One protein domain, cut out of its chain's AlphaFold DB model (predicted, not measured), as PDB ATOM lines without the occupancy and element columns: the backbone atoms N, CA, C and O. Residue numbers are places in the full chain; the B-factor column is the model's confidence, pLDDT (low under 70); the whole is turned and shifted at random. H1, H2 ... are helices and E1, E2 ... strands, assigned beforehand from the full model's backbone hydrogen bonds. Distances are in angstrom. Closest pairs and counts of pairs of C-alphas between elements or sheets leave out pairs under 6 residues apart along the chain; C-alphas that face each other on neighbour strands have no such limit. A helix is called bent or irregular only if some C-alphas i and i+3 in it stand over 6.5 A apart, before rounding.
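Overview. This is residues 152 to 233 of the 270 residues of the protein "TadE/TadG family protein" of Breoghania sp. L-A4 (UniProt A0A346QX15). A narrow ribbon of two long parallel strands, E1 and E2, has the long helix H2 running back over one face; after E2 the chain turns and folds back as E3, on the side of the ribbon away from H2, into a small, loosely joined head made of the short strand pair E3 and E4 with helix H3. The build is loose, and residues 184 to 190, in the link from H2 to E2, and the end stretch 227 to 233 stick out. The printed part has 82 residues, with three named helices and four named strands in the order E1 H1 H2 E2 E3 H3 E4, of mixed class; E1 and E2 make a parallel sheet, E3 and E4 an antiparallel one. The radius of gyration of the C-alphas is 16.1 A, and the spans are 46 by 34 by 24 A.

Arrangement. E1, residues 152 to 158, and E2, residues 193 to 200, are parallel neighbours at 20 degrees, with N 153 and O 194 at 2.8 A and N 198 and O 155 at 2.8 A, within hydrogen-bond range. Between them come H1, residues 161 to 165, and H2, residues 167 to 181, which meet only through their link. E1, H1, H2 and E2 form a strand-helix-strand unit, two parallel neighbour strands with helices between, and its crossover is right-handed. H2 and E1 are near each other, with 10 pairs of C-alphas within 10 A. The closest C-alphas of H2 and E2 are those of Leu 181 and Val 193, 6.7 A apart. After E2 comes E3, residues 203 to 205; the closest C-alphas of the two are those of Val 198 and Val 204, 6.9 A apart. E3 is antiparallel to E4, residues 223 to 225, at 160 degrees, with N 204 and O 224 at 2.8 A. H3, residues 207 to 213, comes closest to E4 at the C-alphas of Ala 210 and Cys 223, 7.4 A apart. H3 is apart from E1, E2, H1 and H2. In H2 every O i to N i+4 pair is within hydrogen-bond range; H1 has 0 of 1 and H3 1 of 3, beside O i to N i+3 counts of 1 of 2 and 3 of 4.

Along the chain. E1 begins at C-alpha 152 (49.889, 31.545, -38.375) and is 19.6 A long. H1 is irregular, with C-alphas 162 and 165 7.4 A apart. H2 is 21.0 A long and ends at C-alpha 181 (44.666, 39.422, -33.982). E2 is 22.3 A long. H3 is only just irregular, with C-alphas 208 and 211 6.6 A apart. E4 ends at C-alpha 225 (42.616, 10.381, -32.352).

Size, cuts and confidence. The two C-alphas farthest apart are those of Gly 185 and Gly 230, 50.1 A. The printed part has no cut. The link from H2 to E2, 11 residues, is long. The mean pLDDT of the printed part is 77.5, and residues 183 to 192, 213 to 221 and 225 to 233 are under 70.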
ATOM      1  N   GLU A 152      50.819  32.670 -38.351       85.06
ATOM      2  CA  GLU A 152      49.889  31.545 -38.375       85.06
ATOM      3  C   GLU A 152      49.693  31.067 -36.935       85.06
ATOM      4  O   GLU A 152      50.643  30.647 -36.276       85.06
ATOM      5  N   VAL A 153      48.469  31.186 -36.423       87.19
ATOM      6  CA  VAL A 153      48.097  30.796 -35.058       87.19
ATOM      7  C   VAL A 153      47.158  29.602 -35.134       87.19
ATOM      8  O   VAL A 153      46.156  29.653 -35.843       87.19
ATOM      9  N   ALA A 154      47.460  28.540 -34.391       89.94
ATOM     10  CA  ALA A 154      46.577  27.388 -34.244       89.94
ATOM     11  C   ALA A 154      45.979  27.354 -32.835       89.94
ATOM     12  O   ALA A 154      46.698  27.163 -31.855       89.94
ATOM     13  N   LEU A 155      44.662  27.535 -32.731       90.12
ATOM     14  CA  LEU A 155      43.918  27.407 -31.483       90.12
ATOM     15  C   LEU A 155      43.404  25.976 -31.358       90.12
ATOM     16  O   LEU A 155      42.451  25.591 -32.036       90.12
ATOM     17  N   VAL A 156      44.020  25.198 -30.472       89.75
ATOM     18  CA  VAL A 156      43.554  23.853 -30.117       89.75
ATOM     19  C   VAL A 156      42.666  23.970 -28.880       89.75
ATOM     20  O   VAL A 156      43.148  24.322 -27.807       89.75
ATOM     21  N   LEU A 157      41.362  23.738 -29.039       89.31
ATOM     22  CA  LEU A 157      40.361  23.982 -27.995       89.31
ATOM     23  C   LEU A 157      39.831  22.671 -27.415       89.31
ATOM     24  O   LEU A 157      39.285  21.852 -28.151       89.31
ATOM     25  N   ASP A 158      39.929  22.505 -26.098       88.62
ATOM     26  CA  ASP A 158      39.305  21.391 -25.382       88.62
ATOM     27  C   ASP A 158      37.784  21.593 -25.313       88.62
ATOM     28  O   ASP A 158      37.290  22.577 -24.759       88.62
ATOM     29  N   ILE A 159      37.037  20.659 -25.899       87.62
ATOM     30  CA  ILE A 159      35.575  20.604 -25.853       87.62
ATOM     31  C   ILE A 159      35.045  19.340 -25.157       87.62
ATOM     32  O   ILE A 159      33.935  18.880 -25.438       87.62
ATOM     33  N   THR A 160      35.836  18.742 -24.263       86.62
ATOM     34  CA  THR A 160      35.434  17.600 -23.433       86.62
ATOM     35  C   THR A 160      34.322  17.960 -22.440       86.62
ATOM     36  O   THR A 160      34.008  19.121 -22.182       86.62
ATOM     37  N   GLY A 161      33.677  16.933 -21.874       83.00
ATOM     38  CA  GLY A 161      32.532  17.111 -20.975       83.00
ATOM     39  C   GLY A 161      32.833  17.908 -19.698       83.00
ATOM     40  O   GLY A 161      31.920  18.523 -19.152       83.00
ATOM     41  N   SER A 162      34.090  17.951 -19.240       83.50
ATOM     42  CA  SER A 162      34.510  18.785 -18.101       83.50
ATOM     43  C   SER A 162      34.363  20.279 -18.397       83.50
ATOM     44  O   SER A 162      34.019  21.044 -17.500       83.50
ATOM     45  N   MET A 163      34.527  20.682 -19.658       89.50
ATOM     46  CA  MET A 163      34.411  22.070 -20.107       89.50
ATOM     47  C   MET A 163      32.964  22.550 -20.253       89.50
ATOM     48  O   MET A 163      32.742  23.720 -20.543       89.50
ATOM     49  N   MET A 164      31.954  21.700 -20.017       85.81
ATOM     50  CA  MET A 164      30.534  22.041 -20.201       85.81
ATOM     51  C   MET A 164      30.110  23.339 -19.493       85.81
ATOM     52  O   MET A 164      29.252  24.053 -20.009       85.81
ATOM     53  N   ARG A 165      30.698  23.651 -18.331       90.06
ATOM     54  CA  ARG A 165      30.386  24.865 -17.553       90.06
ATOM     55  C   ARG A 165      31.187  26.098 -17.975       90.06
ATOM     56  O   ARG A 165      30.770  27.203 -17.650       90.06
ATOM     57  N   ASP A 166      32.276  25.907 -18.714       91.56
ATOM     58  CA  ASP A 166      33.228  26.954 -19.102       91.56
ATOM     59  C   ASP A 166      33.179  27.268 -20.608       91.56
ATOM     60  O   ASP A 166      33.909  28.134 -21.089       91.56
ATOM     61  N   MET A 167      32.292  26.608 -21.369       90.19
ATOM     62  CA  MET A 167      32.151  26.784 -22.823       90.19
ATOM     63  C   MET A 167      31.874  28.225 -23.247       90.19
ATOM     64  O   MET A 167      32.366  28.668 -24.287       90.19
ATOM     65  N   ASP A 168      31.075  28.955 -22.470       92.38
ATOM     66  CA  ASP A 168      30.749  30.345 -22.784       92.38
ATOM     67  C   ASP A 168      31.962  31.260 -22.557       92.38
ATOM     68  O   ASP A 168      32.252  32.126 -23.386       92.38
ATOM     69  N   THR A 169      32.740  31.006 -21.501       93.38
ATOM     70  CA  THR A 169      34.013  31.693 -21.243       93.38
ATOM     71  C   THR A 169      35.043  31.377 -22.325       93.38
ATOM     72  O   THR A 169      35.668  32.292 -22.856       93.38
ATOM     73  N   LEU A 170      35.181  30.106 -22.718       91.50
ATOM     74  CA  LEU A 170      36.084  29.676 -23.788       91.50
ATOM     75  C   LEU A 170      35.738  30.349 -25.120       91.50
ATOM     76  O   LEU A 170      36.630  30.821 -25.824       91.50
ATOM     77  N   ARG A 171      34.445  30.432 -25.457       90.38
ATOM     78  CA  ARG A 171      33.978  31.110 -26.672       90.38
ATOM     79  C   ARG A 171      34.304  32.598 -26.644       90.38
ATOM     80  O   ARG A 171      34.798  33.111 -27.640       90.38
ATOM     81  N   THR A 172      34.060  33.252 -25.511       94.12
ATOM     82  CA  THR A 172      34.346  34.680 -25.329       94.12
ATOM     83  C   THR A 172      35.844  34.952 -25.454       94.12
ATOM     84  O   THR A 172      36.248  35.813 -26.224       94.12
ATOM     85  N   ALA A 173      36.683  34.164 -24.778       91.62
ATOM     86  CA  ALA A 173      38.135  34.293 -24.856       91.62
ATOM     87  C   ALA A 173      38.668  34.041 -26.278       91.62
ATOM     88  O   ALA A 173      39.505  34.797 -26.765       91.62
ATOM     89  N   ALA A 174      38.159  33.016 -26.972       91.50
ATOM     90  CA  ALA A 174      38.539  32.735 -28.355       91.50
ATOM     91  C   ALA A 174      38.131  33.871 -29.308       91.50
ATOM     92  O   ALA A 174      38.900  34.203 -30.207       91.50
ATOM     93  N   GLN A 175      36.961  34.488 -29.101       90.44
ATOM     94  CA  GLN A 175      36.536  35.673 -29.853       90.44
ATOM     95  C   GLN A 175      37.470  36.855 -29.599       90.44
ATOM     96  O   GLN A 175      37.993  37.405 -30.558       90.44
ATOM     97  N   SER A 176      37.800  37.158 -28.340       89.62
ATOM     98  CA  SER A 176      38.742  38.238 -28.017       89.62
ATOM     99  C   SER A 176      40.122  38.043 -28.652       89.62
ATOM    100  O   SER A 176      40.721  39.005 -29.115       89.62
ATOM    101  N   VAL A 177      40.623  36.804 -28.718       88.44
ATOM    102  CA  VAL A 177      41.882  36.499 -29.419       88.44
ATOM    103  C   VAL A 177      41.760  36.758 -30.922       88.44
ATOM    104  O   VAL A 177      42.685  37.301 -31.519       88.44
ATOM    105  N   VAL A 178      40.641  36.379 -31.546       87.94
ATOM    106  CA  VAL A 178      40.406  36.634 -32.977       87.94
ATOM    107  C   VAL A 178      40.288  38.131 -33.255       87.94
ATOM    108  O   VAL A 178      40.907  38.595 -34.208       87.94
ATOM    109  N   ASP A 179      39.570  38.875 -32.418       86.56
ATOM    110  CA  ASP A 179      39.342  40.314 -32.588       86.56
ATOM    111  C   ASP A 179      40.635  41.127 -32.397       86.56
ATOM    112  O   ASP A 179      40.887  42.075 -33.140       86.56
ATOM    113  N   GLU A 180      41.497  40.729 -31.455       83.75
ATOM    114  CA  GLU A 180      42.807  41.362 -31.240       83.75
ATOM    115  C   GLU A 180      43.776  41.074 -32.397       83.75
ATOM    116  O   GLU A 180      44.526  41.943 -32.842       83.75
ATOM    117  N   LEU A 181      43.770  39.839 -32.905       81.00
ATOM    118  CA  LEU A 181      44.666  39.422 -33.982       81.00
ATOM    119  C   LEU A 181      44.193  39.867 -35.372       81.00
ATOM    120  O   LEU A 181      45.015  40.010 -36.281       81.00
ATOM    121  N   ILE A 182      42.886  40.050 -35.562       79.94
ATOM    122  CA  ILE A 182      42.256  40.457 -36.820       79.94
ATOM    123  C   ILE A 182      41.245  41.575 -36.511       79.94
ATOM    124  O   ILE A 182      40.039  41.328 -36.480       79.94
ATOM    125  N   PRO A 183      41.718  42.816 -36.309       68.44
ATOM    126  CA  PRO A 183      40.837  43.936 -36.011       68.44
ATOM    127  C   PRO A 183      39.892  44.248 -37.180       68.44
ATOM    128  O   PRO A 183      40.221  44.041 -38.361       68.44
ATOM    129  N   GLU A 184      38.716  44.781 -36.839       62.50
ATOM    130  CA  GLU A 184      37.673  45.161 -37.794       62.50
ATOM    131  C   GLU A 184      38.218  46.112 -38.878       62.50
ATOM    132  O   GLU A 184      38.950  47.061 -38.602       62.50
ATOM    133  N   GLY A 185      37.881  45.839 -40.145       62.56
ATOM    134  CA  GLY A 185      38.403  46.572 -41.309       62.56
ATOM    135  C   GLY A 185      39.575  45.890 -42.030       62.56
ATOM    136  O   GLY A 185      39.952  46.307 -43.127       62.56
ATOM    137  N   THR A 186      40.110  44.791 -41.488       63.47
ATOM    138  CA  THR A 186      41.126  43.977 -42.173       63.47
ATOM    139  C   THR A 186      40.476  43.091 -43.240       63.47
ATOM    140  O   THR A 186      39.830  42.093 -42.939       63.47
ATOM    141  N   SER A 187      40.639  43.426 -44.524       59.72
ATOM    142  CA  SER A 187      40.136  42.575 -45.617       59.72
ATOM    143  C   SER A 187      40.862  41.218 -45.652       59.72
ATOM    144  O   SER A 187      42.092  41.210 -45.576       59.72
ATOM    145  N   GLU A 188      40.159  40.104 -45.895       60.31
ATOM    146  CA  GLU A 188      40.726  38.734 -45.937       60.31
ATOM    147  C   GLU A 188      41.976  38.595 -46.827       60.31
ATOM    148  O   GLU A 188      42.913  37.879 -46.485       60.31
ATOM    149  N   LYS A 189      42.040  39.327 -47.948       57.31
ATOM    150  CA  LYS A 189      43.186  39.307 -48.879       57.31
ATOM    151  C   LYS A 189      44.434  40.027 -48.358       57.31
ATOM    152  O   LYS A 189      45.529  39.772 -48.848       57.31
ATOM    153  N   ASN A 190      44.263  40.934 -47.399       57.25
ATOM    154  CA  ASN A 190      45.338  41.700 -46.770       57.25
ATOM    155  C   ASN A 190      45.587  41.270 -45.320       57.25
ATOM    156  O   ASN A 190      46.474  41.842 -44.685       57.25
ATOM    157  N   SER A 191      44.824  40.300 -44.797       63.88
ATOM    158  CA  SER A 191      45.066  39.776 -43.460       63.88
ATOM    159  C   SER A 191      46.387  39.031 -43.449       63.88
ATOM    160  O   SER A 191      46.634  38.118 -44.239       63.88
ATOM    161  N   LYS A 192      47.258  39.457 -42.545       69.62
ATOM    162  CA  LYS A 192      48.579  38.861 -42.357       69.62
ATOM    163  C   LYS A 192      48.561  37.824 -41.244       69.62
ATOM    164  O   LYS A 192      49.515  37.069 -41.108       69.62
ATOM    165  N   VAL A 193      47.459  37.742 -40.503       78.56
ATOM    166  CA  VAL A 193      47.229  36.693 -39.519       78.56
ATOM    167  C   VAL A 193      46.288  35.649 -40.107       78.56
ATOM    168  O   VAL A 193      45.214  35.971 -40.621       78.56
ATOM    169  N   ARG A 194      46.701  34.386 -40.034       83.94
ATOM    170  CA  ARG A 194      45.869  33.219 -40.316       83.94
ATOM    171  C   ARG A 194      45.622  32.491 -39.016       83.94
ATOM    172  O   ARG A 194      46.561  32.186 -38.288       83.94
ATOM    173  N   ILE A 195      44.360  32.197 -38.753       86.19
ATOM    174  CA  ILE A 195      43.952  31.506 -37.540       86.19
ATOM    175  C   ILE A 195      43.349  30.167 -37.949       86.19
ATOM    176  O   ILE A 195      42.403  30.124 -38.737       86.19
ATOM    177  N   SER A 196      43.902  29.074 -37.434       87.81
ATOM    178  CA  SER A 196      43.286  27.753 -37.501       87.81
ATOM    179  C   SER A 196      42.648  27.416 -36.156       87.81
ATOM    180  O   SER A 196      43.154  27.781 -35.096       87.81
ATOM    181  N   LEU A 197      41.498  26.748 -36.205       88.00
ATOM    182  CA  LEU A 197      40.723  26.363 -35.033       88.00
ATOM    183  C   LEU A 197      40.550  24.848 -35.035       88.00
ATOM    184  O   LEU A 197      40.001  24.287 -35.984       88.00
ATOM    185  N   VAL A 198      40.991  24.199 -33.966       87.69
ATOM    186  CA  VAL A 198      40.992  22.744 -33.824       87.69
ATOM    187  C   VAL A 198      40.297  22.371 -32.513       87.69
ATOM    188  O   VAL A 198      40.951  22.256 -31.477       87.69
ATOM    189  N   PRO A 199      38.965  22.208 -32.510       87.81
ATOM    190  CA  PRO A 199      38.265  21.704 -31.339       87.81
ATOM    191  C   PRO A 199      38.515  20.197 -31.182       87.81
ATOM    192  O   PRO A 199      38.330  19.436 -32.137       87.81
ATOM    193  N   TYR A 200      38.897  19.757 -29.983       85.00
ATOM    194  CA  TYR A 200      39.154  18.352 -29.667       85.00
ATOM    195  C   TYR A 200      38.333  17.879 -28.462       85.00
ATOM    196  O   TYR A 200      38.052  18.633 -27.538       85.00
ATOM    197  N   SER A 201      37.941  16.604 -28.473       83.38
ATOM    198  CA  SER A 201      37.379  15.926 -27.297       83.38
ATOM    199  C   SER A 201      38.111  14.604 -27.064       83.38
ATOM    200  O   SER A 201      39.124  14.572 -26.382       83.38
ATOM    201  N   GLN A 202      37.655  13.524 -27.699       74.25
ATOM    202  CA  GLN A 202      38.386  12.249 -27.787       74.25
ATOM    203  C   GLN A 202      39.241  12.161 -29.063       74.25
ATOM    204  O   GLN A 202      40.098  11.295 -29.190       74.25
ATOM    205  N   GLY A 203      38.992  13.067 -30.009       75.12
ATOM    206  CA  GLY A 203      39.702  13.213 -31.271       75.12
ATOM    207  C   GLY A 203      39.294  14.506 -31.971       75.12
ATOM    208  O   GLY A 203      38.422  15.241 -31.492       75.12
ATOM    209  N   VAL A 204      39.920  14.762 -33.113       79.19
ATOM    210  CA  VAL A 204      39.701  15.922 -33.977       79.19
ATOM    211  C   VAL A 204      38.982  15.472 -35.239       79.19
ATOM    212  O   VAL A 204      39.425  14.546 -35.912       79.19
ATOM    213  N   ASN A 205      37.888  16.143 -35.595       79.25
ATOM    214  CA  ASN A 205      37.203  15.907 -36.865       79.25
ATOM    215  C   ASN A 205      37.802  16.809 -37.958       79.25
ATOM    216  O   ASN A 205      37.618  18.024 -37.938       79.25
ATOM    217  N   LEU A 206      38.504  16.206 -38.918       76.06
ATOM    218  CA  LEU A 206      39.169  16.871 -40.039       76.06
ATOM    219  C   LEU A 206      38.248  17.116 -41.246       76.06
ATOM    220  O   LEU A 206      38.635  17.815 -42.186       76.06
ATOM    221  N   GLY A 207      37.035  16.553 -41.259       79.50
ATOM    222  CA  GLY A 207      36.095  16.677 -42.376       79.50
ATOM    223  C   GLY A 207      36.739  16.359 -43.734       79.50
ATOM    224  O   GLY A 207      37.430  15.359 -43.890       79.50
ATOM    225  N   GLN A 208      36.557  17.247 -44.716       78.06
ATOM    226  CA  GLN A 208      37.121  17.104 -46.068       78.06
ATOM    227  C   GLN A 208      38.660  17.122 -46.125       78.06
ATOM    228  O   GLN A 208      39.246  16.708 -47.124       78.06
ATOM    229  N   TYR A 209      39.327  17.618 -45.077       75.81
ATOM    230  CA  TYR A 209      40.787  17.635 -45.008       75.81
ATOM    231  C   TYR A 209      41.361  16.269 -44.640       75.81
ATOM    232  O   TYR A 209      42.547  16.047 -44.877       75.81
ATOM    233  N   ALA A 210      40.534  15.340 -44.144       74.06
ATOM    234  CA  ALA A 210      40.961  13.998 -43.770       74.06
ATOM    235  C   ALA A 210      41.699  13.307 -44.924       74.06
ATOM    236  O   ALA A 210      42.830  12.880 -44.734       74.06
ATOM    237  N   HIS A 211      41.158  13.302 -46.148       71.44
ATOM    238  CA  HIS A 211      41.840  12.700 -47.307       71.44
ATOM    239  C   HIS A 211      43.182  13.357 -47.652       71.44
ATOM    240  O   HIS A 211      44.077  12.672 -48.125       71.44
ATOM    241  N   LYS A 212      43.353  14.664 -47.416       73.31
ATOM    242  CA  LYS A 212      44.630  15.346 -47.690       73.31
ATOM    243  C   LYS A 212      45.689  15.021 -46.643       73.31
ATOM    244  O   LYS A 212      46.845  14.834 -46.988       73.31
ATOM    245  N   VAL A 213      45.292  14.966 -45.375       69.25
ATOM    246  CA  VAL A 213      46.199  14.678 -44.251       69.25
ATOM    247  C   VAL A 213      46.533  13.183 -44.175       69.25
ATOM    248  O   VAL A 213      47.578  12.813 -43.652       69.25
ATOM    249  N   THR A 214      45.666  12.329 -44.724       64.50
ATOM    250  CA  THR A 214      45.817  10.863 -44.734       64.50
ATOM    251  C   THR A 214      46.377  10.290 -46.034       64.50
ATOM    252  O   THR A 214      46.360   9.076 -46.205       64.50
ATOM    253  N   ASP A 215      46.819  11.141 -46.965       66.50
ATOM    254  CA  ASP A 215      47.280  10.724 -48.298       66.50
ATOM    255  C   ASP A 215      46.275   9.798 -49.021       66.50
ATOM    256  O   ASP A 215      46.593   8.763 -49.596       66.50
ATOM    257  N   GLY A 216      44.991  10.149 -48.913       65.56
ATOM    258  CA  GLY A 216      43.870   9.412 -49.492       65.56
ATOM    259  C   GLY A 216      43.281   8.312 -48.604       65.56
ATOM    260  O   GLY A 216      42.168   7.868 -48.887       65.56
ATOM    261  N   ASN A 217      43.936   7.931 -47.505       63.22
ATOM    262  CA  ASN A 217      43.579   6.753 -46.707       63.22
ATOM    263  C   ASN A 217      42.403   6.947 -45.717       63.22
ATOM    264  O   ASN A 217      42.021   6.011 -45.022       63.22
ATOM    265  N   ALA A 218      41.790   8.134 -45.650       63.59
ATOM    266  CA  ALA A 218      40.714   8.466 -44.700       63.59
ATOM    267  C   ALA A 218      39.415   7.635 -44.824       63.59
ATOM    268  O   ALA A 218      38.540   7.749 -43.967       63.59
ATOM    269  N   GLY A 219      39.238   6.795 -45.850       65.62
ATOM    270  CA  GLY A 219      38.035   5.965 -45.999       65.62
ATOM    271  C   GLY A 219      36.727   6.758 -45.809       65.62
ATOM    272  O   GLY A 219      36.512   7.776 -46.456       65.62
ATOM    273  N   THR A 220      35.850   6.305 -44.906       63.66
ATOM    274  CA  THR A 220      34.638   7.038 -44.468       63.66
ATOM    275  C   THR A 220      34.817   7.769 -43.129       63.66
ATOM    276  O   THR A 220      33.858   8.337 -42.595       63.66
ATOM    277  N   GLN A 221      36.025   7.742 -42.560       65.50
ATOM    278  CA  GLN A 221      36.339   8.235 -41.226       65.50
ATOM    279  C   GLN A 221      37.127   9.544 -41.311       65.50
ATOM    280  O   GLN A 221      38.252   9.602 -41.789       65.50
ATOM    281  N   ASN A 222      36.546  10.608 -40.767       71.38
ATOM    282  CA  ASN A 222      37.156  11.938 -40.807       71.38
ATOM    283  C   ASN A 222      37.792  12.340 -39.471       71.38
ATOM    284  O   ASN A 222      38.063  13.520 -39.265       71.38
ATOM    285  N   CYS A 223      37.978  11.397 -38.546       70.75
ATOM    286  CA  CYS A 223      38.504  11.674 -37.215       70.75
ATOM    287  C   CYS A 223      39.945  11.213 -37.059       70.75
ATOM    288  O   CYS A 223      40.309  10.132 -37.505       70.75
ATOM    289  N   VAL A 224      40.713  12.035 -36.354       71.75
ATOM    290  CA  VAL A 224      42.060  11.743 -35.885       71.75
ATOM    291  C   VAL A 224      42.030  11.674 -34.367       71.75
ATOM    292  O   VAL A 224      41.590  12.622 -33.715       71.75
ATOM    293  N   THR A 225      42.475  10.561 -33.801       69.31
ATOM    294  CA  THR A 225      42.616  10.381 -32.352       69.31
ATOM    295  C   THR A 225      44.088  10.238 -31.978       69.31
ATOM    296  O   THR A 225      44.952  10.056 -32.840       69.31
ATOM    297  N   GLU A 226      44.390  10.370 -30.687       64.69
ATOM    298  CA  GLU A 226      45.736  10.092 -30.187       64.69
ATOM    299  C   GLU A 226      46.155   8.645 -30.465       64.69
ATOM    300  O   GLU A 226      45.321   7.751 -30.612       64.69
ATOM    301  N   ARG A 227      47.472   8.418 -30.494       63.19
ATOM    302  CA  ARG A 227      48.058   7.088 -30.645       63.19
ATOM    303  C   ARG A 227      47.666   6.190 -29.468       63.19
ATOM    304  O   ARG A 227      47.794   6.584 -28.307       63.19
ATOM    305  N   GLU A 228      47.231   4.972 -29.773       58.53
ATOM    306  CA  GLU A 228      46.960   3.931 -28.778       58.53
ATOM    307  C   GLU A 228      48.181   3.004 -28.591       58.53
ATOM    308  O   GLU A 228      49.065   2.929 -29.446       58.53
ATOM    309  N   GLY A 229      48.254   2.297 -27.456       66.88
ATOM    310  CA  GLY A 229      49.320   1.327 -27.159       66.88
ATOM    311  C   GLY A 229      50.522   1.875 -26.372       66.88
ATOM    312  O   GLY A 229      50.502   2.984 -25.841       66.88
ATOM    313  N   GLY A 230      51.578   1.059 -26.255       65.06
ATOM    314  CA  GLY A 230      52.735   1.319 -25.379       65.06
ATOM    315  C   GLY A 230      53.615   2.508 -25.784       65.06
ATOM    316  O   GLY A 230      54.351   3.032 -24.954       65.06
ATOM    317  N   GLU A 231      53.504   2.973 -27.029       64.75
ATOM    318  CA  GLU A 231      54.268   4.119 -27.541       64.75
ATOM    319  C   GLU A 231      53.532   5.462 -27.395       64.75
ATOM    320  O   GLU A 231      54.045   6.493 -27.832       64.75
ATOM    321  N   LYS A 232      52.354   5.481 -26.746       61.53
ATOM    322  CA  LYS A 232      51.554   6.695 -26.496       61.53
ATOM    323  C   LYS A 232      52.336   7.817 -25.788       61.53
ATOM    324  O   LYS A 232      52.014   8.985 -25.964       61.53
ATOM    325  N   TYR A 233      53.356   7.465 -25.003       65.94
ATOM    326  CA  TYR A 233      54.155   8.397 -24.196       65.94
ATOM    327  C   TYR A 233      55.611   8.524 -24.667       65.94
ATOM    328  O   TYR A 233      56.477   8.898 -23.880       65.94
TER     329      TYR A 233